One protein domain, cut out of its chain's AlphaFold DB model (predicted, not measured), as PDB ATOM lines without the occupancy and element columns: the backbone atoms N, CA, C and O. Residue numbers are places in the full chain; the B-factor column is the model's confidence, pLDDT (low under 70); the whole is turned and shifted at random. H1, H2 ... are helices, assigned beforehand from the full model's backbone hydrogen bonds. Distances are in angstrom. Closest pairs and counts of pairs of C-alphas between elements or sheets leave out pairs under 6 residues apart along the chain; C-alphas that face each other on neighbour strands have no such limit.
ATOM      1  N   TYR A  42     -22.047 -19.438  -2.924       54.03
ATOM      2  CA  TYR A  42     -21.496 -18.106  -3.167       54.03
ATOM      3  C   TYR A  42     -22.390 -17.221  -4.054       54.03
ATOM      4  O   TYR A  42     -22.649 -16.068  -3.706       54.03
ATOM      5  N   VAL A  43     -22.930 -17.742  -5.159       58.63
ATOM      6  CA  VAL A  43     -23.816 -16.936  -6.018       58.63
ATOM      7  C   VAL A  43     -25.128 -16.566  -5.324       58.63
ATOM      8  O   VAL A  43     -25.654 -15.483  -5.590       58.63
ATOM      9  N   ALA A  44     -25.637 -17.416  -4.425       54.88
ATOM     10  CA  ALA A  44     -26.885 -17.141  -3.717       54.88
ATOM     11  C   ALA A  44     -26.830 -15.776  -3.016       54.88
ATOM     12  O   ALA A  44     -27.745 -14.966  -3.163       54.88
ATOM     13  N   THR A  45     -25.687 -15.456  -2.402       52.74
ATOM     14  CA  THR A  45     -25.481 -14.185  -1.691       52.74
ATOM     15  C   THR A  45     -25.559 -12.950  -2.594       52.74
ATOM     16  O   THR A  45     -26.179 -11.954  -2.223       52.74
ATOM     17  N   ILE A  46     -24.983 -12.985  -3.802       49.65
ATOM     18  CA  ILE A  46     -24.963 -11.801  -4.680       49.65
ATOM     19  C   ILE A  46     -26.343 -11.547  -5.285       49.65
ATOM     20  O   ILE A  46     -26.768 -10.398  -5.425       49.65
ATOM     21  N   THR A  47     -27.064 -12.616  -5.619       50.87
ATOM     22  CA  THR A  47     -28.430 -12.495  -6.126       50.87
ATOM     23  C   THR A  47     -29.390 -12.019  -5.031       50.87
ATOM     24  O   THR A  47     -30.266 -11.202  -5.316       50.87
ATOM     25  N   GLU A  48     -29.220 -12.463  -3.780       47.54
ATOM     26  CA  GLU A  48     -30.072 -12.048  -2.654       47.54
ATOM     27  C   GLU A  48     -29.949 -10.552  -2.326       47.54
ATOM     28  O   GLU A  48     -30.967  -9.911  -2.064       47.54
ATOM     29  N   ILE A  49     -28.755  -9.956  -2.447       35.99
ATOM     30  CA  ILE A  49     -28.558  -8.507  -2.240       35.99
ATOM     31  C   ILE A  49     -29.395  -7.675  -3.232       35.99
ATOM     32  O   ILE A  49     -29.888  -6.604  -2.878       35.99
ATOM     33  N   ARG A  50     -29.627  -8.169  -4.459       44.30
ATOM     34  CA  ARG A  50     -30.411  -7.441  -5.474       44.30
ATOM     35  C   ARG A  50     -31.912  -7.405  -5.160       44.30
ATOM     36  O   ARG A  50     -32.582  -6.468  -5.582       44.30
ATOM     37  N   ASN A  60     -37.544  -7.245 -18.250       45.05
ATOM     38  CA  ASN A  60     -36.524  -7.182 -19.317       45.05
ATOM     39  C   ASN A  60     -35.235  -6.368 -19.012       45.05
ATOM     40  O   ASN A  60     -34.576  -5.940 -19.951       45.05
ATOM     41  N   GLN A  61     -34.823  -6.139 -17.754       55.07
ATOM     42  CA  GLN A  61     -33.664  -5.257 -17.451       55.07
ATOM     43  C   GLN A  61     -32.351  -5.906 -16.924       55.07
ATOM     44  O   GLN A  61     -31.689  -5.317 -16.062       55.07
ATOM     45  N   PRO A  62     -31.892  -7.098 -17.360       58.63
ATOM     46  CA  PRO A  62     -30.520  -7.502 -17.049       58.63
ATOM     47  C   PRO A  62     -29.497  -6.666 -17.838       58.63
ATOM     48  O   PRO A  62     -28.508  -6.233 -17.258       58.63
ATOM     49  N   GLU A  63     -29.760  -6.373 -19.115       59.50
ATOM     50  CA  GLU A  63     -28.804  -5.694 -20.004       59.50
ATOM     51  C   GLU A  63     -28.571  -4.232 -19.619       59.50
ATOM     52  O   GLU A  63     -27.427  -3.800 -19.555       59.50
ATOM     53  N   ALA A  64     -29.630  -3.488 -19.282       63.91
ATOM     54  CA  ALA A  64     -29.509  -2.086 -18.884       63.91
ATOM     55  C   ALA A  64     -28.696  -1.914 -17.590       63.91
ATOM     56  O   ALA A  64     -27.845  -1.033 -17.528       63.91
ATOM     57  N   LEU A  65     -28.898  -2.783 -16.587       67.96
ATOM     58  CA  LEU A  65     -28.130  -2.731 -15.336       67.96
ATOM     59  C   LEU A  65     -26.673  -3.170 -15.536       67.96
ATOM     60  O   LEU A  65     -25.766  -2.629 -14.909       67.96
ATOM     61  N   VAL A  66     -26.440  -4.171 -16.392       67.68
ATOM     62  CA  VAL A  66     -25.080  -4.587 -16.756       67.68
ATOM     63  C   VAL A  66     -24.376  -3.441 -17.481       67.68
ATOM     64  O   VAL A  66     -23.267  -3.092 -17.094       67.68
ATOM     65  N   SER A  67     -25.036  -2.806 -18.453       70.28
ATOM     66  CA  SER A  67     -24.493  -1.656 -19.183       70.28
ATOM     67  C   SER A  67     -24.211  -0.478 -18.256       70.28
ATOM     68  O   SER A  67     -23.097   0.026 -18.273       70.28
ATOM     69  N   SER A  68     -25.151  -0.096 -17.383       70.81
ATOM     70  CA  SER A  68     -24.952   1.034 -16.466       70.81
ATOM     71  C   SER A  68     -23.787   0.793 -15.509       70.81
ATOM     72  O   SER A  68     -22.975   1.684 -15.281       70.81
ATOM     73  N   LYS A  69     -23.655  -0.434 -14.986       69.80
ATOM     74  CA  LYS A  69     -22.504  -0.805 -14.161       69.80
ATOM     75  C   LYS A  69     -21.214  -0.792 -14.969       69.80
ATOM     76  O   LYS A  69     -20.211  -0.326 -14.458       69.80
ATOM     77  N   ILE A  70     -21.213  -1.262 -16.214       68.08
ATOM     78  CA  ILE A  70     -20.022  -1.197 -17.072       68.08
ATOM     79  C   ILE A  70     -19.621   0.255 -17.341       68.08
ATOM     80  O   ILE A  70     -18.434   0.557 -17.276       68.08
ATOM     81  N   ASP A  71     -20.578   1.151 -17.572       69.82
ATOM     82  CA  ASP A  71     -20.308   2.574 -17.795       69.82
ATOM     83  C   ASP A  71     -19.706   3.241 -16.544       69.82
ATOM     84  O   ASP A  71     -18.751   4.014 -16.655       69.82
ATOM     85  N   GLU A  72     -20.195   2.894 -15.345       70.28
ATOM     86  CA  GLU A  72     -19.586   3.296 -14.063       70.28
ATOM     87  C   GLU A  72     -18.154   2.753 -13.928       70.28
ATOM     88  O   GLU A  72     -17.232   3.470 -13.530       70.28
ATOM     89  N   MET A  73     -17.939   1.491 -14.308       63.75
ATOM     90  CA  MET A  73     -16.628   0.849 -14.244       63.75
ATOM     91  C   MET A  73     -15.623   1.469 -15.211       63.75
ATOM     92  O   MET A  73     -14.468   1.666 -14.840       63.75
ATOM     93  N   SER A  74     -16.047   1.802 -16.430       62.67
ATOM     94  CA  SER A  74     -15.201   2.468 -17.419       62.67
ATOM     95  C   SER A  74     -14.711   3.831 -16.931       62.67
ATOM     96  O   SER A  74     -13.570   4.184 -17.212       62.67
ATOM     97  N   GLN A  75     -15.513   4.559 -16.149       59.29
ATOM     98  CA  GLN A  75     -15.098   5.831 -15.545       59.29
ATOM     99  C   GLN A  75     -14.149   5.643 -14.351       59.29
ATOM    100  O   GLN A  75     -13.295   6.490 -14.103       59.29
ATOM    101  N   GLN A  76     -14.259   4.532 -13.619       55.25
ATOM    102  CA  GLN A  76     -13.413   4.256 -12.454       55.25
ATOM    103  C   GLN A  76     -12.097   3.543 -12.779       55.25
ATOM    104  O   GLN A  76     -11.230   3.507 -11.911       55.25
ATOM    105  N   TYR A  77     -11.905   3.016 -13.993       54.67
ATOM    106  CA  TYR A  77     -10.675   2.305 -14.378       54.67
ATOM    107  C   TYR A  77      -9.399   3.169 -14.330       54.67
ATOM    108  O   TYR A  77      -8.300   2.618 -14.301       54.67
ATOM    109  N   GLU A  78      -9.526   4.498 -14.266       51.82
ATOM    110  CA  GLU A  78      -8.405   5.425 -14.028       51.82
ATOM    111  C   GLU A  78      -8.097   5.652 -12.533       51.82
ATOM    112  O   GLU A  78      -7.046   6.186 -12.188       51.82
ATOM    113  N   SER A  79      -8.972   5.208 -11.627       50.62
ATOM    114  CA  SER A  79      -8.790   5.286 -10.174       50.62
ATOM    115  C   SER A  79      -8.500   3.897  -9.594       50.62
ATOM    116  O   SER A  79      -9.221   2.943  -9.855       50.62
ATOM    117  N   GLU A  80      -7.469   3.746  -8.756       54.61
ATOM    118  CA  GLU A  80      -7.077   2.454  -8.146       54.61
ATOM    119  C   GLU A  80      -8.126   1.834  -7.186       54.61
ATOM    120  O   GLU A  80      -7.873   0.820  -6.519       54.61
ATOM    121  N   THR A  81      -9.313   2.431  -7.086       55.98
ATOM    122  CA  THR A  81     -10.423   1.973  -6.253       55.98
ATOM    123  C   THR A  81     -11.377   1.087  -7.044       55.98
ATOM    124  O   THR A  81     -11.887   1.480  -8.089       55.98
ATOM    125  N   LEU A  82     -11.652  -0.110  -6.517       56.26
ATOM    126  CA  LEU A  82     -12.631  -1.028  -7.095       56.26
ATOM    127  C   LEU A  82     -14.026  -0.382  -7.132       56.26
ATOM    128  O   LEU A  82     -14.472   0.137  -6.104       56.26
ATOM    129  N   PRO A  83     -14.744  -0.493  -8.259       57.65
ATOM    130  CA  PRO A  83     -16.146  -0.119  -8.335       57.65
ATOM    131  C   PRO A  83     -16.982  -0.869  -7.289       57.65
ATOM    132  O   PRO A  83     -16.768  -2.073  -7.079       57.65
ATOM    133  N   PRO A  84     -17.934  -0.200  -6.615       63.08
ATOM    134  CA  PRO A  84     -18.767  -0.837  -5.605       63.08
ATOM    135  C   PRO A  84     -19.512  -2.047  -6.190       63.08
ATOM    136  O   PRO A  84     -20.225  -1.967  -7.191       63.08
ATOM    137  N   GLY A  85     -19.343  -3.201  -5.540       70.13
ATOM    138  CA  GLY A  85     -19.946  -4.471  -5.954       70.13
ATOM    139  C   GLY A  85     -19.040  -5.389  -6.779       70.13
ATOM    140  O   GLY A  85     -19.463  -6.505  -7.079       70.13
ATOM    141  N   ILE A  86     -17.809  -4.980  -7.108       79.99
ATOM    142  CA  ILE A  86     -16.805  -5.882  -7.687       79.99
ATOM    143  C   ILE A  86     -16.045  -6.602  -6.562       79.99
ATOM    144  O   ILE A  86     -15.435  -5.945  -5.714       79.99
ATOM    145  N   PRO A  87     -16.056  -7.946  -6.524       87.16
ATOM    146  CA  PRO A  87     -15.340  -8.693  -5.501       87.16
ATOM    147  C   PRO A  87     -13.819  -8.469  -5.518       87.16
ATOM    148  O   PRO A  87     -13.233  -8.304  -6.592       87.16
ATOM    149  N   PRO A  88     -13.137  -8.584  -4.360       87.90
ATOM    150  CA  PRO A  88     -11.687  -8.389  -4.256       87.90
ATOM    151  C   PRO A  88     -10.860  -9.283  -5.189       87.90
ATOM    152  O   PRO A  88      -9.815  -8.861  -5.679       87.90
ATOM    153  N   PHE A  89     -11.341 -10.496  -5.485       91.34
ATOM    154  CA  PHE A  89     -10.658 -11.441  -6.374       91.34
ATOM    155  C   PHE A  89     -10.639 -11.011  -7.848       91.34
ATOM    156  O   PHE A  89      -9.964 -11.635  -8.660       91.34
ATOM    157  N   LEU A  90     -11.364  -9.950  -8.208       91.30
ATOM    158  CA  LEU A  90     -11.338  -9.349  -9.541       91.30
ATOM    159  C   LEU A  90     -10.477  -8.083  -9.603       91.30
ATOM    160  O   LEU A  90     -10.418  -7.439 -10.653       91.30
ATOM    161  N   LYS A  91      -9.782  -7.719  -8.517       86.83
ATOM    162  CA  LYS A  91      -8.850  -6.588  -8.533       86.83
ATOM    163  C   LYS A  91      -7.753  -6.825  -9.572       86.83
ATOM    164  O   LYS A  91      -7.103  -7.865  -9.558       86.83
ATOM    165  N   GLY A  92      -7.575  -5.855 -10.469       85.45
ATOM    166  CA  GLY A  92      -6.588  -5.911 -11.553       85.45
ATOM    167  C   GLY A  92      -6.971  -6.793 -12.746       85.45
ATOM    168  O   GLY A  92      -6.208  -6.852 -13.706       85.45
ATOM    169  N   ALA A  93      -8.133  -7.458 -12.728       88.53
ATOM    170  CA  ALA A  93      -8.635  -8.143 -13.918       88.53
ATOM    171  C   ALA A  93      -8.989  -7.127 -15.023       88.53
ATOM    172  O   ALA A  93      -9.077  -5.930 -14.757       88.53
ATOM    173  N   SER A  94      -9.177  -7.585 -16.264       89.73
ATOM    174  CA  SER A  94      -9.584  -6.716 -17.375       89.73
ATOM    175  C   SER A  94     -11.079  -6.376 -17.333       89.73
ATOM    176  O   SER A  94     -11.880  -7.118 -16.757       89.73
ATOM    177  N   LEU A  95     -11.467  -5.294 -18.018       87.06
ATOM    178  CA  LEU A  95     -12.865  -4.861 -18.110       87.06
ATOM    179  C   LEU A  95     -13.761  -5.968 -18.690       87.06
ATOM    180  O   LEU A  95     -14.899  -6.141 -18.261       87.06
ATOM    181  N   ASP A  96     -13.233  -6.775 -19.613       90.43
ATOM    182  CA  ASP A  96     -13.954  -7.919 -20.181       90.43
ATOM    183  C   ASP A  96     -14.246  -9.012 -19.144       90.43
ATOM    184  O   ASP A  96     -15.319  -9.615 -19.171       90.43
ATOM    185  N   ILE A  97     -13.324  -9.268 -18.207       91.90
ATOM    186  CA  ILE A  97     -13.563 -10.205 -17.100       91.90
ATOM    187  C   ILE A  97     -14.641  -9.657 -16.171       91.90
ATOM    188  O   ILE A  97     -15.526 -10.403 -15.751       91.90
ATOM    189  N   HIS A  98     -14.592  -8.362 -15.861       89.18
ATOM    190  CA  HIS A  98     -15.608  -7.739 -15.022       89.18
ATOM    191  C   HIS A  98     -16.990  -7.760 -15.677       89.18
ATOM    192  O   HIS A  98     -17.956  -8.152 -15.026       89.18
ATOM    193  N   ARG A  99     -17.083  -7.436 -16.973       89.45
ATOM    194  CA  ARG A  99     -18.321  -7.551 -17.758       89.45
ATOM    195  C   ARG A  99     -18.892  -8.965 -17.670       89.45
ATOM    196  O   ARG A  99     -20.045  -9.130 -17.282       89.45
ATOM    197  N   ARG A 100     -18.067  -9.986 -17.925       92.07
ATOM    198  CA  ARG A 100     -18.480 -11.397 -17.821       92.07
ATOM    199  C   ARG A 100     -18.942 -11.774 -16.417       92.07
ATOM    200  O   ARG A 100     -19.916 -12.507 -16.271       92.07
ATOM    201  N   PHE A 101     -18.267 -11.280 -15.380       91.70
ATOM    202  CA  PHE A 101     -18.702 -11.487 -13.999       91.70
ATOM    203  C   PHE A 101     -20.109 -10.920 -13.765       91.70
ATOM    204  O   PHE A 101     -20.976 -11.630 -13.253       91.70
ATOM    205  N   LEU A 102     -20.357  -9.673 -14.178       89.20
ATOM    206  CA  LEU A 102     -21.664  -9.033 -14.026       89.20
ATOM    207  C   LEU A 102     -22.749  -9.753 -14.837       89.20
ATOM    208  O   LEU A 102     -23.844  -9.968 -14.320       89.20
ATOM    209  N   GLU A 103     -22.447 -10.185 -16.063       90.74
ATOM    210  CA  GLU A 103     -23.355 -10.989 -16.891       90.74
ATOM    211  C   GLU A 103     -23.772 -12.283 -16.180       90.74
ATOM    212  O   GLU A 103     -24.964 -12.586 -16.104       90.74
ATOM    213  N   ILE A 104     -22.819 -13.020 -15.595       92.00
ATOM    214  CA  ILE A 104     -23.101 -14.256 -14.846       92.00
ATOM    215  C   ILE A 104     -23.989 -13.960 -13.636       92.00
ATOM    216  O   ILE A 104     -25.024 -14.601 -13.439       92.00
ATOM    217  N   VAL A 105     -23.602 -12.977 -12.823       88.42
ATOM    218  CA  VAL A 105     -24.306 -12.640 -11.581       88.42
ATOM    219  C   VAL A 105     -25.719 -12.127 -11.852       88.42
ATOM    220  O   VAL A 105     -26.642 -12.469 -11.111       88.42
ATOM    221  N   PHE A 106     -25.932 -11.355 -12.916       86.15
ATOM    222  CA  PHE A 106     -27.237 -10.769 -13.224       86.15
ATOM    223  C   PHE A 106     -28.111 -11.593 -14.167       86.15
ATOM    224  O   PHE A 106     -29.276 -11.232 -14.364       86.15
ATOM    225  N   ASN A 107     -27.622 -12.718 -14.694       88.26
ATOM    226  CA  ASN A 107     -28.426 -13.580 -15.552       88.26
ATOM    227  C   ASN A 107     -29.602 -14.202 -14.783       88.26
ATOM    228  O   ASN A 107     -29.419 -15.082 -13.951       88.26
ATOM    229  N   ARG A 108     -30.839 -13.797 -15.080       88.75
ATOM    230  CA  ARG A 108     -32.029 -14.349 -14.407       88.75
ATOM    231  C   ARG A 108     -32.430 -15.747 -14.896       88.75
ATOM    232  O   ARG A 108     -33.253 -16.396 -14.253       88.75
ATOM    233  N   ASN A 109     -31.861 -16.203 -16.012       92.64
ATOM    234  CA  ASN A 109     -32.178 -17.485 -16.648       92.64
ATOM    235  C   ASN A 109     -31.333 -18.651 -16.126       92.64
ATOM    236  O   ASN A 109     -31.621 -19.802 -16.460       92.64
ATOM    237  N   ASP A 110     -30.310 -18.372 -15.323       90.17
ATOM    238  CA  ASP A 110     -29.506 -19.396 -14.668       90.17
ATOM    239  C   ASP A 110     -30.004 -19.661 -13.242       90.17
ATOM    240  O   ASP A 110     -30.590 -18.797 -12.584       90.17
ATOM    241  N   SER A 111     -29.738 -20.872 -12.758       92.30
ATOM    242  CA  SER A 111     -29.838 -21.225 -11.343       92.30
ATOM    243  C   SER A 111     -28.569 -20.826 -10.589       92.30
ATOM    244  O   SER A 111     -27.541 -20.527 -11.205       92.30
ATOM    245  N   PHE A 112     -28.596 -20.866  -9.253       89.33
ATOM    246  CA  PHE A 112     -27.391 -20.624  -8.453       89.33
ATOM    247  C   PHE A 112     -26.262 -21.575  -8.825       89.33
ATOM    248  O   PHE A 112     -25.136 -21.126  -9.030       89.33
ATOM    249  N   ARG A 113     -26.569 -22.866  -9.003       90.87
ATOM    250  CA  ARG A 113     -25.580 -23.842  -9.467       90.87
ATOM    251  C   ARG A 113     -25.018 -23.458 -10.834       90.87
ATOM    252  O   ARG A 113     -23.806 -23.463 -11.001       90.87
ATOM    253  N   GLY A 114     -25.877 -23.098 -11.788       93.70
ATOM    254  CA  GLY A 114     -25.447 -22.725 -13.138       93.70
ATOM    255  C   GLY A 114     -24.517 -21.510 -13.145       93.70
ATOM    256  O   GLY A 114     -23.460 -21.535 -13.773       93.70
ATOM    257  N   LYS A 115     -24.867 -20.470 -12.388       92.97
ATOM    258  CA  LYS A 115     -24.016 -19.290 -12.202       92.97
ATOM    259  C   LYS A 115     -22.703 -19.626 -11.501       92.97
ATOM    260  O   LYS A 115     -21.662 -19.116 -11.902       92.97
ATOM    261  N   GLN A 116     -22.742 -20.484 -10.481       92.57
ATOM    262  CA  GLN A 116     -21.554 -20.902  -9.740       92.57
ATOM    263  C   GLN A 116     -20.564 -21.615 -10.663       92.57
ATOM    264  O   GLN A 116     -19.386 -21.276 -10.658       92.57
ATOM    265  N   THR A 117     -21.047 -22.529 -11.509       94.29
ATOM    266  CA  THR A 117     -20.225 -23.203 -12.521       94.29
ATOM    267  C   THR A 117     -19.580 -22.199 -13.478       94.29
ATOM    268  O   THR A 117     -18.366 -22.223 -13.657       94.29
ATOM    269  N   LYS A 118     -20.359 -21.263 -14.039       95.14
ATOM    270  CA  LYS A 118     -19.829 -20.229 -14.949       95.14
ATOM    271  C   LYS A 118     -18.800 -19.327 -14.272       95.14
ATOM    272  O   LYS A 118     -17.846 -18.885 -14.910       95.14
ATOM    273  N   LEU A 119     -18.988 -19.039 -12.987       94.20
ATOM    274  CA  LEU A 119     -18.043 -18.237 -12.227       94.20
ATOM    275  C   LEU A 119     -16.751 -18.999 -11.923       94.20
ATOM    276  O   LEU A 119     -15.675 -18.428 -12.070       94.20
ATOM    277  N   ASP A 120     -16.843 -20.277 -11.555       94.22
ATOM    278  CA  ASP A 120     -15.676 -21.138 -11.354       94.22
ATOM    279  C   ASP A 120     -14.862 -21.249 -12.661       94.22
ATOM    280  O   ASP A 120     -13.637 -21.103 -12.651       94.22
ATOM    281  N   GLU A 121     -15.535 -21.377 -13.809       95.80
ATOM    282  CA  GLU A 121     -14.905 -21.314 -15.133       95.80
ATOM    283  C   GLU A 121     -14.251 -19.952 -15.421       95.80
ATOM    284  O   GLU A 121     -13.140 -19.905 -15.958       95.80
ATOM    285  N   LEU A 122     -14.907 -18.835 -15.079       94.65
ATOM    286  CA  LEU A 122     -14.339 -17.492 -15.247       94.65
ATOM    287  C   LEU A 122     -13.067 -17.320 -14.408       94.65
ATOM    288  O   LEU A 122     -12.061 -16.832 -14.919       94.65
ATOM    289  N   VAL A 123     -13.104 -17.745 -13.144       94.76
ATOM    290  CA  VAL A 123     -11.986 -17.598 -12.206       94.76
ATOM    291  C   VAL A 123     -10.813 -18.505 -12.571       94.76
ATOM    292  O   VAL A 123      -9.670 -18.076 -12.442       94.76
ATOM    293  N   SER A 124     -11.063 -19.699 -13.118       94.67
ATOM    294  CA  SER A 124      -9.995 -20.603 -13.583       94.67
ATOM    295  C   SER A 124      -9.062 -19.993 -14.644       94.67
ATOM    296  O   SER A 124      -7.957 -20.486 -14.854       94.67
ATOM    297  N   LYS A 125      -9.495 -18.909 -15.308       92.91
ATOM    298  CA  LYS A 125      -8.731 -18.174 -16.332       92.91
ATOM    299  C   LYS A 125      -7.909 -17.016 -15.760       92.91
ATOM    300  O   LYS A 125      -7.160 -16.390 -16.504       92.91
ATOM    301  N   LEU A 126      -8.088 -16.695 -14.481       93.49
ATOM    302  CA  LEU A 126      -7.323 -15.664 -13.786       93.49
ATOM    303  C   LEU A 126      -6.000 -16.235 -13.278       93.49
ATOM    304  O   LEU A 126      -5.794 -17.448 -13.270       93.49
ATOM    305  N   ASP A 127      -5.104 -15.358 -12.835       94.44
ATOM    306  CA  ASP A 127      -3.866 -15.793 -12.200       94.44
ATOM    307  C   ASP A 127      -4.119 -16.524 -10.864       94.44
ATOM    308  O   ASP A 127      -5.199 -16.467 -10.267       94.44
ATOM    309  N   ILE A 128      -3.090 -17.223 -10.379       94.79
ATOM    310  CA  ILE A 128      -3.160 -18.034  -9.154       94.79
ATOM    311  C   ILE A 128      -3.550 -17.185  -7.935       94.79
ATOM    312  O   ILE A 128      -4.278 -17.659  -7.061       94.79
ATOM    313  N   LYS A 129      -3.108 -15.923  -7.871       95.08
ATOM    314  CA  LYS A 129      -3.412 -15.027  -6.751       95.08
ATOM    315  C   LYS A 129      -4.907 -14.709  -6.718       95.08
ATOM    316  O   LYS A 129      -5.527 -14.778  -5.657       95.08
ATOM    317  N   ASN A 130      -5.504 -14.410  -7.865       93.75
ATOM    318  CA  ASN A 130      -6.930 -14.140  -7.998       93.75
ATOM    319  C   ASN A 130      -7.772 -15.395  -7.725       93.75
ATOM    320  O   ASN A 130      -8.799 -15.296  -7.053       93.75
ATOM    321  N   GLN A 131      -7.311 -16.577  -8.142       95.10
ATOM    322  CA  GLN A 131      -7.958 -17.850  -7.800       95.10
ATOM    323  C   GLN A 131      -7.967 -18.107  -6.281       95.10
ATOM    324  O   GLN A 131      -9.011 -18.428  -5.714       95.10
ATOM    325  N   GLN A 132      -6.844 -17.879  -5.593       95.09
ATOM    326  CA  GLN A 132      -6.764 -18.004  -4.131       95.09
ATOM    327  C   GLN A 132      -7.666 -16.993  -3.411       95.09
ATOM    328  O   GLN A 132      -8.378 -17.352  -2.469       95.09
ATOM    329  N   MET A 133      -7.684 -15.736  -3.874       94.48
ATOM    330  CA  MET A 133      -8.590 -14.716  -3.337       94.48
ATOM    331  C   MET A 133     -10.055 -15.120  -3.515       94.48
ATOM    332  O   MET A 133     -10.865 -14.869  -2.626       94.48
ATOM    333  N   TYR A 134     -10.405 -15.763  -4.629       94.15
ATOM    334  CA  TYR A 134     -11.756 -16.258  -4.868       94.15
ATOM    335  C   TYR A 134     -12.140 -17.395  -3.919       94.15
ATOM    336  O   TYR A 134     -13.225 -17.360  -3.339       94.15
ATOM    337  N   GLU A 135     -11.260 -18.372  -3.694       92.92
ATOM    338  CA  GLU A 135     -11.514 -19.441  -2.720       92.92
ATOM    339  C   GLU A 135     -11.712 -18.893  -1.304       92.92
ATOM    340  O   GLU A 135     -12.626 -19.320  -0.592       92.92
ATOM    341  N   GLN A 136     -10.887 -17.924  -0.896       93.19
ATOM    342  CA  GLN A 136     -11.047 -17.244   0.387       93.19
ATOM    343  C   GLN A 136     -12.368 -16.470   0.441       93.19
ATOM    344  O   GLN A 136     -13.090 -16.549   1.434       93.19
ATOM    345  N   PHE A 137     -12.715 -15.766  -0.637       91.49
ATOM    346  CA  PHE A 137     -13.967 -15.024  -0.732       91.49
ATOM    347  C   PHE A 137     -15.186 -15.941  -0.598       91.49
ATOM    348  O   PHE A 137     -16.095 -15.634   0.172       91.49
ATOM    349  N   ARG A 138     -15.176 -17.103  -1.267       90.74
ATOM    350  CA  ARG A 138     -16.223 -18.130  -1.147       90.74
ATOM    351  C   ARG A 138     -16.376 -18.622   0.288       90.74
ATOM    352  O   ARG A 138     -17.493 -18.651   0.785       90.74
ATOM    353  N   LYS A 139     -15.271 -18.976   0.954       91.03
ATOM    354  CA  LYS A 139     -15.290 -19.456   2.349       91.03
ATOM    355  C   LYS A 139     -15.835 -18.402   3.311       91.03
ATOM    356  O   LYS A 139     -16.667 -18.717   4.149       91.03
ATOM    357  N   ASN A 140     -15.402 -17.151   3.171       89.11
ATOM    358  CA  ASN A 140     -15.885 -16.069   4.027       89.11
ATOM    359  C   ASN A 140     -17.387 -15.828   3.836       89.11
ATOM    360  O   ASN A 140     -18.098 -15.606   4.811       89.11
ATOM    361  N   LYS A 141     -17.876 -15.902   2.591       87.06
ATOM    362  CA  LYS A 141     -19.303 -15.743   2.288       87.06
ATOM    363  C   LYS A 141     -20.162 -16.894   2.800       87.06
ATOM    364  O   LYS A 141     -21.258 -16.641   3.282       87.06
ATOM    365  N   ASP A 142     -19.651 -18.118   2.747       86.11
ATOM    366  CA  ASP A 142     -20.291 -19.305   3.326       86.11
ATOM    367  C   ASP A 142     -20.483 -19.162   4.849       86.11
ATOM    368  O   ASP A 142     -21.562 -19.425   5.383       86.11
ATOM    369  N   ILE A 143     -19.461 -18.646   5.547       89.31
ATOM    370  CA  ILE A 143     -19.522 -18.352   6.987       89.31
ATOM    371  C   ILE A 143     -20.546 -17.245   7.277       89.31
ATOM    372  O   ILE A 143     -21.437 -17.441   8.102       89.31
ATOM    373  N   GLU A 144     -20.452 -16.109   6.577       87.70
ATOM    374  CA  GLU A 144     -21.365 -14.965   6.740       87.70
ATOM    375  C   GLU A 144     -22.831 -15.383   6.542       87.70
ATOM    376  O   GLU A 144     -23.707 -15.011   7.329       87.70
ATOM    377  N   GLU A 145     -23.097 -16.201   5.523       83.73
ATOM    378  CA  GLU A 145     -24.433 -16.704   5.223       83.73
ATOM    379  C   GLU A 145     -24.923 -17.693   6.281       83.73
ATOM    380  O   GLU A 145     -26.051 -17.573   6.762       83.73
ATOM    381  N   THR A 146     -24.073 -18.624   6.711       86.19
ATOM    382  CA  THR A 146     -24.408 -19.576   7.777       86.19
ATOM    383  C   THR A 146     -24.776 -18.853   9.076       86.19
ATOM    384  O   THR A 146     -25.770 -19.193   9.730       86.19
ATOM    385  N   GLU A 147     -24.023 -17.817   9.448       89.83
ATOM    386  CA  GLU A 147     -24.301 -16.991  10.628       89.83
ATOM    387  C   GLU A 147     -25.590 -16.175  10.473       89.83
ATOM    388  O   GLU A 147     -26.419 -16.119  11.389       89.83
ATOM    389  N   ARG A 148     -25.798 -15.548   9.308       86.96
ATOM    390  CA  ARG A 148     -27.028 -14.804   8.994       86.96
ATOM    391  C   ARG A 148     -28.251 -15.712   9.062       86.96
ATOM    392  O   ARG A 148     -29.224 -15.379   9.742       86.96
ATOM    393  N   ARG A 149     -28.186 -16.878   8.423       86.55
ATOM    394  CA  ARG A 149     -29.243 -17.887   8.439       86.55
ATOM    395  C   ARG A 149     -29.529 -18.352   9.860       86.55
ATOM    396  O   ARG A 149     -30.691 -18.400  10.250       86.55
ATOM    397  N   SER A 150     -28.500 -18.629  10.654       88.52
ATOM    398  CA  SER A 150     -28.670 -19.047  12.051       88.52
ATOM    399  C   SER A 150     -29.422 -17.996  12.876       88.52
ATOM    400  O   SER A 150     -30.357 -18.343  13.600       88.52
ATOM    401  N   ARG A 151     -29.096 -16.704  12.712       90.21
ATOM    402  CA  ARG A 151     -29.819 -15.594  13.365       90.21
ATOM    403  C   ARG A 151     -31.278 -15.506  12.920       90.21
ATOM    404  O   ARG A 151     -32.168 -15.391  13.759       90.21
ATOM    405  N   ILE A 152     -31.531 -15.612  11.615       89.92
ATOM    406  CA  ILE A 152     -32.890 -15.612  11.058       89.92
ATOM    407  C   ILE A 152     -33.700 -16.796  11.601       89.92
ATOM    408  O   ILE A 152     -34.832 -16.609  12.036       89.92
ATOM    409  N   HIS A 153     -33.134 -18.003  11.618       88.83
ATOM    410  CA  HIS A 153     -33.810 -19.189  12.148       88.83
ATOM    411  C   HIS A 153     -34.121 -19.057  13.642       88.83
ATOM    412  O   HIS A 153     -35.223 -19.413  14.060       88.83
ATOM    413  N   ALA A 154     -33.194 -18.507  14.435       92.00
ATOM    414  CA  ALA A 154     -33.427 -18.239  15.851       92.00
ATOM    415  C   ALA A 154     -34.580 -17.245  16.063       92.00
ATOM    416  O   ALA A 154     -35.440 -17.477  16.908       92.00
ATOM    417  N   LEU A 155     -34.647 -16.179  15.259       91.17
ATOM    418  CA  LEU A 155     -35.748 -15.220  15.303       91.17
ATOM    419  C   LEU A 155     -37.081 -15.872  14.916       91.17
ATOM    420  O   LEU A 155     -38.071 -15.726  15.635       91.17
ATOM    421  N   VAL A 156     -37.105 -16.624  13.812       91.39
ATOM    422  CA  VAL A 156     -38.311 -17.301  13.310       91.39
ATOM    423  C   VAL A 156     -38.851 -18.308  14.325       91.39
ATOM    424  O   VAL A 156     -40.065 -18.411  14.477       91.39
ATOM    425  N   ALA A 157     -37.988 -18.986  15.084       93.19
ATOM    426  CA  ALA A 157     -38.408 -19.898  16.150       93.19
ATOM    427  C   ALA A 157     -39.218 -19.211  17.274       93.19
ATOM    428  O   ALA A 157     -39.926 -19.886  18.017       93.19
ATOM    429  N   THR A 158     -39.150 -17.878  17.393       93.17
ATOM    430  CA  THR A 158     -39.952 -17.085  18.349       93.17
ATOM    431  C   THR A 158     -41.273 -16.565  17.771       93.17
ATOM    432  O   THR A 158     -42.010 -15.834  18.445       93.17
ATOM    433  N   MET A 159     -41.560 -16.883  16.507       93.18
ATOM    434  CA  MET A 159     -42.754 -16.438  15.795       93.18
ATOM    435  C   MET A 159     -43.897 -17.450  15.907       93.18
ATOM    436  O   MET A 159     -43.704 -18.588  16.336       93.18
ATOM    437  N   SER A 160     -45.094 -17.048  15.480       95.87
ATOM    438  CA  SER A 160     -46.250 -17.945  15.395       95.87
ATOM    439  C   SER A 160     -45.999 -19.166  14.497       95.87
ATOM    440  O   SER A 160     -45.265 -19.087  13.512       95.87
ATOM    441  N   ASP A 161     -46.686 -20.283  14.761       95.76
ATOM    442  CA  ASP A 161     -46.583 -21.505  13.942       95.76
ATOM    443  C   ASP A 161     -46.895 -21.243  12.458       95.76
ATOM    444  O   ASP A 161     -46.263 -21.803  11.561       95.76
ATOM    445  N   LYS A 162     -47.843 -20.335  12.178       94.76
ATOM    446  CA  LYS A 162     -48.161 -19.911  10.806       94.76
ATOM    447  C   LYS A 162     -46.985 -19.186  10.149       94.76
ATOM    448  O   LYS A 162     -46.712 -19.426   8.971       94.76
ATOM    449  N   ALA A 163     -46.294 -18.316  10.886       93.31
ATOM    450  CA  ALA A 163     -45.105 -17.626  10.399       93.31
ATOM    451  C   ALA A 163     -43.937 -18.592  10.193       93.31
ATOM    452  O   ALA A 163     -43.315 -18.566   9.134       93.31
ATOM    453  N   GLN A 164     -43.700 -19.513  11.128       94.13
ATOM    454  CA  GLN A 164     -42.691 -20.562  10.973       94.13
ATOM    455  C   GLN A 164     -42.956 -21.423   9.729       94.13
ATOM    456  O   GLN A 164     -42.059 -21.634   8.912       94.13
ATOM    457  N   ALA A 165     -44.206 -21.848   9.514       94.20
ATOM    458  CA  ALA A 165     -44.597 -22.621   8.337       94.20
ATOM    459  C   ALA A 165     -44.458 -21.827   7.022       94.20
ATOM    460  O   ALA A 165     -44.061 -22.386   5.996       94.20
ATOM    461  N   ALA A 166     -44.777 -20.529   7.028       92.83
ATOM    462  CA  ALA A 166     -44.560 -19.656   5.875       92.83
ATOM    463  C   ALA A 166     -43.062 -19.471   5.584       92.83
ATOM    464  O   ALA A 166     -42.645 -19.590   4.431       92.83
ATOM    465  N   PHE A 167     -42.250 -19.257   6.622       92.42
ATOM    466  CA  PHE A 167     -40.804 -19.113   6.502       92.42
ATOM    467  C   PHE A 167     -40.149 -20.387   5.971       92.42
ATOM    468  O   PHE A 167     -39.324 -20.306   5.071       92.42
ATOM    469  N   ALA A 168     -40.558 -21.566   6.446       92.29
ATOM    470  CA  ALA A 168     -40.044 -22.840   5.946       92.29
ATOM    471  C   ALA A 168     -40.244 -22.986   4.426       92.29
ATOM    472  O   ALA A 168     -39.331 -23.406   3.717       92.29
ATOM    473  N   LYS A 169     -41.407 -22.568   3.902       92.87
ATOM    474  CA  LYS A 169     -41.685 -22.563   2.453       92.87
ATOM    475  C   LYS A 169     -40.806 -21.565   1.698       92.87
ATOM    476  O   LYS A 169     -40.292 -21.901   0.635       92.87
ATOM    477  N   ILE A 170     -40.636 -20.355   2.235       91.41
ATOM    478  CA  ILE A 170     -39.774 -19.315   1.649       91.41
ATOM    479  C   ILE A 170     -38.317 -19.792   1.616       91.41
ATOM    480  O   ILE A 170     -37.684 -19.758   0.564       91.41
ATOM    481  N   SER A 171     -37.817 -20.293   2.745       89.99
ATOM    482  CA  SER A 171     -36.458 -20.812   2.900       89.99
ATOM    483  C   SER A 171     -36.191 -21.963   1.930       89.99
ATOM    484  O   SER A 171     -35.192 -21.937   1.218       89.99
ATOM    485  N   ALA A 172     -37.121 -22.912   1.781       90.00
ATOM    486  CA  ALA A 172     -36.979 -24.006   0.819       90.00
ATOM    487  C   ALA A 172     -36.830 -23.524  -0.639       90.00
ATOM    488  O   ALA A 172     -36.055 -24.102  -1.397       90.00
ATOM    489  N   VAL A 173     -37.544 -22.461  -1.034       90.54
ATOM    490  CA  VAL A 173     -37.417 -21.866  -2.377       90.54
ATOM    491  C   VAL A 173     -36.091 -21.130  -2.541       90.54
ATOM    492  O   VAL A 173     -35.419 -21.297  -3.559       90.54
ATOM    493  N   LEU A 174     -35.696 -20.327  -1.548       88.55
ATOM    494  CA  LEU A 174     -34.420 -19.607  -1.583       88.55
ATOM    495  C   LEU A 174     -33.245 -20.582  -1.684       88.55
ATOM    496  O   LEU A 174     -32.334 -20.360  -2.472       88.55
ATOM    497  N   MET A 175     -33.331 -21.711  -0.988       86.52
ATOM    498  CA  MET A 175     -32.227 -22.655  -0.824       86.52
ATOM    499  C   MET A 175     -32.156 -23.742  -1.878       86.52
ATOM    500  O   MET A 175     -31.280 -24.602  -1.813       86.52
ATOM    501  N   ASN A 176     -33.043 -23.707  -2.869       88.69
ATOM    502  CA  ASN A 176     -32.949 -24.597  -4.005       88.69
ATOM    503  C   ASN A 176     -31.869 -24.083  -4.983       88.69
ATOM    504  O   ASN A 176     -32.072 -23.048  -5.634       88.69
ATOM    505  N   PRO A 177     -30.725 -24.779  -5.128       89.37
ATOM    506  CA  PRO A 177     -29.642 -24.325  -5.996       89.37
ATOM    507  C   PRO A 177     -29.956 -24.514  -7.484       89.37
ATOM    508  O   PRO A 177     -29.246 -23.966  -8.329       89.37
ATOM    509  N   ASP A 178     -30.991 -25.292  -7.801       92.87
ATOM    510  CA  ASP A 178     -31.341 -25.728  -9.149       92.87
ATOM    511  C   ASP A 178     -32.487 -24.904  -9.752       92.87
ATOM    512  O   ASP A 178     -32.632 -24.852 -10.971       92.87
ATOM    513  N   THR A 179     -33.249 -24.182  -8.925       89.79
ATOM    514  CA  THR A 179     -34.258 -23.222  -9.390       89.79
ATOM    515  C   THR A 179     -33.588 -22.000 -10.013       89.79
ATOM    516  O   THR A 179     -32.654 -21.429  -9.438       89.79
ATOM    517  N   LYS A 180     -34.066 -21.585 -11.191       92.54
ATOM    518  CA  LYS A 180     -33.613 -20.359 -11.866       92.54
ATOM    519  C   LYS A 180     -34.121 -19.125 -11.138       92.54
ATOM    520  O   LYS A 180     -35.185 -19.165 -10.530       92.54
ATOM    521  N   ASP A 181     -33.417 -18.006 -11.235       86.96
ATOM    522  CA  ASP A 181     -33.792 -16.815 -10.463       86.96
ATOM    523  C   ASP A 181     -35.173 -16.257 -10.828       86.96
ATOM    524  O   ASP A 181     -35.913 -15.842  -9.934       86.96
ATOM    525  N   PHE A 182     -35.564 -16.296 -12.108       87.24
ATOM    526  CA  PHE A 182     -36.916 -15.881 -12.498       87.24
ATOM    527  C   PHE A 182     -37.995 -16.795 -11.892       87.24
ATOM    528  O   PHE A 182     -38.990 -16.306 -11.358       87.24
ATOM    529  N   GLU A 183     -37.779 -18.113 -11.906       92.24
ATOM    530  CA  GLU A 183     -38.702 -19.099 -11.333       92.24
ATOM    531  C   GLU A 183     -38.768 -18.954  -9.812       92.24
ATOM    532  O   GLU A 183     -39.853 -18.970  -9.234       92.24
ATOM    533  N   ARG A 184     -37.614 -18.746  -9.166       92.16
ATOM    534  CA  ARG A 184     -37.489 -18.505  -7.725       92.16
ATOM    535  C   ARG A 184     -38.336 -17.305  -7.322       92.16
ATOM    536  O   ARG A 184     -39.135 -17.407  -6.394       92.16
ATOM    537  N   GLN A 185     -38.225 -16.199  -8.059       89.34
ATOM    538  CA  GLN A 185     -39.021 -15.003  -7.806       89.34
ATOM    539  C   GLN A 185     -40.521 -15.268  -7.980       89.34
ATOM    540  O   GLN A 185     -41.316 -14.873  -7.127       89.34
ATOM    541  N   GLU A 186     -40.933 -15.976  -9.034       91.64
ATOM    542  CA  GLU A 186     -42.341 -16.349  -9.218       91.64
ATOM    543  C   GLU A 186     -42.867 -17.243  -8.086       91.64
ATOM    544  O   GLU A 186     -43.993 -17.056  -7.615       91.64
ATOM    545  N   MET A 187     -42.065 -18.204  -7.622       92.17
ATOM    546  CA  MET A 187     -42.409 -19.071  -6.492       92.17
ATOM    547  C   MET A 187     -42.553 -18.269  -5.195       92.17
ATOM    548  O   MET A 187     -43.544 -18.444  -4.484       92.17
ATOM    549  N   LEU A 188     -41.629 -17.346  -4.916       91.35
ATOM    550  CA  LEU A 188     -41.697 -16.463  -3.750       91.35
ATOM    551  C   LEU A 188     -42.950 -15.583  -3.776       91.35
ATOM    552  O   LEU A 188     -43.658 -15.506  -2.773       91.35
ATOM    553  N   GLN A 189     -43.289 -14.991  -4.925       90.69
ATOM    554  CA  GLN A 189     -44.511 -14.192  -5.080       90.69
ATOM    555  C   GLN A 189     -45.780 -15.027  -4.860       90.69
ATOM    556  O   GLN A 189     -46.709 -14.587  -4.179       90.69
ATOM    557  N   LYS A 190     -45.817 -16.265  -5.375       93.53
ATOM    558  CA  LYS A 190     -46.929 -17.210  -5.151       93.53
ATOM    559  C   LYS A 190     -47.071 -17.624  -3.686       93.53
ATOM    560  O   LYS A 190     -48.191 -17.865  -3.239       93.53
ATOM    561  N   ILE A 191     -45.966 -17.746  -2.950       90.88
ATOM    562  CA  ILE A 191     -46.004 -17.997  -1.505       90.88
ATOM    563  C   ILE A 191     -46.540 -16.751  -0.803       90.88
ATOM    564  O   ILE A 191     -47.547 -16.839  -0.104       90.88
ATOM    565  N   TYR A 192     -45.925 -15.591  -1.040       89.33
ATOM    566  CA  TYR A 192     -46.261 -14.340  -0.365       89.33
ATOM    567  C   TYR A 192     -47.720 -13.911  -0.576       89.33
ATOM    568  O   TYR A 192     -48.367 -13.440   0.361       89.33
ATOM    569  N   SER A 193     -48.290 -14.112  -1.768       92.29
ATOM    570  CA  SER A 193     -49.699 -13.786  -2.041       92.29
ATOM    571  C   SER A 193     -50.690 -14.600  -1.202       92.29
ATOM    572  O   SER A 193     -51.779 -14.110  -0.913       92.29
ATOM    573  N   LYS A 194     -50.299 -15.797  -0.747       93.35
ATOM    574  CA  LYS A 194     -51.116 -16.690   0.090       93.35
ATOM    575  C   LYS A 194     -50.892 -16.508   1.593       93.35
ATOM    576  O   LYS A 194     -51.635 -17.080   2.385       93.35
ATOM    577  N   VAL A 195     -49.864 -15.763   2.000       91.79
ATOM    578  CA  VAL A 195     -49.583 -15.501   3.417       91.79
ATOM    579  C   VAL A 195     -50.594 -14.486   3.961       91.79
ATOM    580  O   VAL A 195     -50.788 -13.415   3.376       91.79
ATOM    581  N   GLU A 196     -51.219 -14.820   5.093       94.05
ATOM    582  CA  GLU A 196     -52.151 -13.946   5.814       94.05
ATOM    583  C   GLU A 196     -51.491 -12.610   6.199       94.05
ATOM    584  O   GLU A 196     -50.295 -12.541   6.488       94.05
ATOM    585  N   SER A 197     -52.280 -11.534   6.248       93.71
ATOM    586  CA  SER A 197     -51.789 -10.203   6.635       93.71
ATOM    587  C   SER A 197     -51.177 -10.183   8.040       93.71
ATOM    588  O   SER A 197     -50.164  -9.524   8.251       93.71
ATOM    589  N   SER A 198     -51.734 -10.955   8.978       93.52
ATOM    590  CA  SER A 198     -51.205 -11.137  10.337       93.52
ATOM    591  C   SER A 198     -49.759 -11.644  10.332       93.52
ATOM    592  O   SER A 198     -48.903 -11.070  11.002       93.52
ATOM    593  N   VAL A 199     -49.469 -12.660   9.517       93.30
ATOM    594  CA  VAL A 199     -48.134 -13.253   9.376       93.30
ATOM    595  C   VAL A 199     -47.170 -12.289   8.677       93.30
ATOM    596  O   VAL A 199     -46.026 -12.155   9.102       93.30
ATOM    597  N   LYS A 200     -47.622 -11.563   7.644       91.69
ATOM    598  CA  LYS A 200     -46.813 -10.516   6.984       91.69
ATOM    599  C   LYS A 200     -46.405  -9.417   7.964       91.69
ATOM    600  O   LYS A 200     -45.243  -9.023   7.993       91.69
ATOM    601  N   ASN A 201     -47.345  -8.956   8.786       92.67
ATOM    602  CA  ASN A 201     -47.084  -7.952   9.813       92.67
ATOM    603  C   ASN A 201     -46.113  -8.478  10.875       92.67
ATOM    604  O   ASN A 201     -45.239  -7.739  11.326       92.67
ATOM    605  N   GLU A 202     -46.237  -9.754  11.253       92.14
ATOM    606  CA  GLU A 202     -45.304 -10.393  12.177       92.14
ATOM    607  C   GLU A 202     -43.885 -10.435  11.602       92.14
ATOM    608  O   GLU A 202     -42.956 -10.014  12.288       92.14
ATOM    609  N   PHE A 203     -43.714 -10.853  10.342       90.66
ATOM    610  CA  PHE A 203     -42.416 -10.815   9.661       90.66
ATOM    611  C   PHE A 203     -41.835  -9.402   9.615       90.66
ATOM    612  O   PHE A 203     -40.687  -9.221  10.003       90.66
ATOM    613  N   ASN A 204     -42.618  -8.401   9.202       89.56
ATOM    614  CA  ASN A 204     -42.148  -7.015   9.119       89.56
ATOM    615  C   ASN A 204     -41.674  -6.488  10.480       89.56
ATOM    616  O   ASN A 204     -40.632  -5.845  10.559       89.56
ATOM    617  N   ARG A 205     -42.414  -6.784  11.555       89.71
ATOM    618  CA  ARG A 205     -42.043  -6.377  12.916       89.71
ATOM    619  C   ARG A 205     -40.776  -7.082  13.391       89.71
ATOM    620  O   ARG A 205     -39.893  -6.431  13.926       89.71
ATOM    621  N   ARG A 206     -40.705  -8.404  13.214       86.80
ATOM    622  CA  ARG A 206     -39.602  -9.224  13.729       86.80
ATOM    623  C   ARG A 206     -38.317  -9.001  12.946       86.80
ATOM    624  O   ARG A 206     -37.265  -8.855  13.543       86.80
ATOM    625  N   PHE A 207     -38.377  -8.942  11.618       84.45
ATOM    626  CA  PHE A 207     -37.180  -8.730  10.803       84.45
ATOM    627  C   PHE A 207     -36.624  -7.310  10.892       84.45
ATOM    628  O   PHE A 207     -35.439  -7.129  10.630       84.45
ATOM    629  N   ALA A 208     -37.417  -6.330  11.334       83.18
ATOM    630  CA  ALA A 208     -36.888  -5.023  11.718       83.18
ATOM    631  C   ALA A 208     -35.922  -5.100  12.919       83.18
ATOM    632  O   ALA A 208     -35.130  -4.188  13.099       83.18
ATOM    633  N   GLU A 209     -35.944  -6.181  13.711       80.98
ATOM    634  CA  GLU A 209     -34.995  -6.416  14.814       80.98
ATOM    635  C   GLU A 209     -33.619  -6.922  14.316       80.98
ATOM    636  O   GLU A 209     -32.687  -7.030  15.110       80.98
TER     637      GLU A 209
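This is residues 42 to 50 and 60 to 209 of the 211 residues of the protein "DUF148 domain-containing protein" of Dracunculus medinensis (UniProt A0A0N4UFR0). One long helix, H5, runs along one side of an elongated model and joins two groups of shorter helices: H2, H3 and H4 side by side in a row toward its first end, and the hairpin of H6 and H7 toward its last end, with H8 making a corner with H6 near residues 162 to 163. The short H1 lies in the middle, where it meets the last residues of H3, 105 to 106, the first part of H4, residues 112 to 116, and residues 138 to 145 of H5. The printed part has 159 residues with eight named helices, H1 to H8 in order, and no named strand; the class is all helix. It is only just compact, close to loose, with a radius of gyration of the C-alphas of 18.2 A, and it spans 52 by 33 by 28 A.

Find C-alpha 42 at (-21.496, -18.106, -3.167), where H1 begins; it runs to residue 50. After the cut, H2 holds residues 62 to 76 over 21.3 A. H3 is residues 95 to 106 and H4 residues 112 to 123. From C-alpha 128 at (-3.160, -18.034, -9.154), H5 runs 41.7 A to residue 156. H6 is residues 161 to 174, 19.8 A; H7 is residues 181 to 194, 20.3 A; H8 is residues 197 to 209, 19.1 A, ending at C-alpha 209 at (-34.995, -6.416, 14.814).

Start at H1, whose centre is 0.4 A from the mean of the C-alphas. It touches residues 138 to 145 of H5 at a steep tilt of 62 degrees; the closest C-alphas, Tyr 42 and Arg 138, are 5.6 A apart. H3 touches H1 with residues 105 to 106 alone, about perpendicular at 78 degrees, closest at the C-alphas of Thr 47 and Val 105, 6.8 A. H3 and H4 form a hairpin, a shallow tilt of 10 degrees, opposite ways; the closest C-alphas, Ile 104 and Lys 115, are 5.8 A apart. H2 touches H3, closest at the C-alphas of Pro 62 and Phe 106, 6.0 A. Look next at the hairpin of H6 and H7, a shallow tilt of 13 degrees, with the C-alphas of Val 173 and Arg 184 closest at 6.3 A. H8 touches H6 at the C-alphas of Ala 163 and Val 199, 5.4 A. H2 to H6 have every O i to N i+4 pair within hydrogen-bond range; H1 has 3 of 5, H7 9 of 10 and H8 8 of 9.

The C-alphas farthest apart, Glu 78 and Asp 161, are 54.5 A apart. Residues 51 to 59 are not printed, and C-alphas 50 and 60 stand 15.1 A apart across this cut. Residues 77 to 94 make the long link from H2 to H3. The mean pLDDT of the printed part is 83.7; look for values under 70 at residues 42 to 50, 60 to 66, 69 to 71 and 73 to 84.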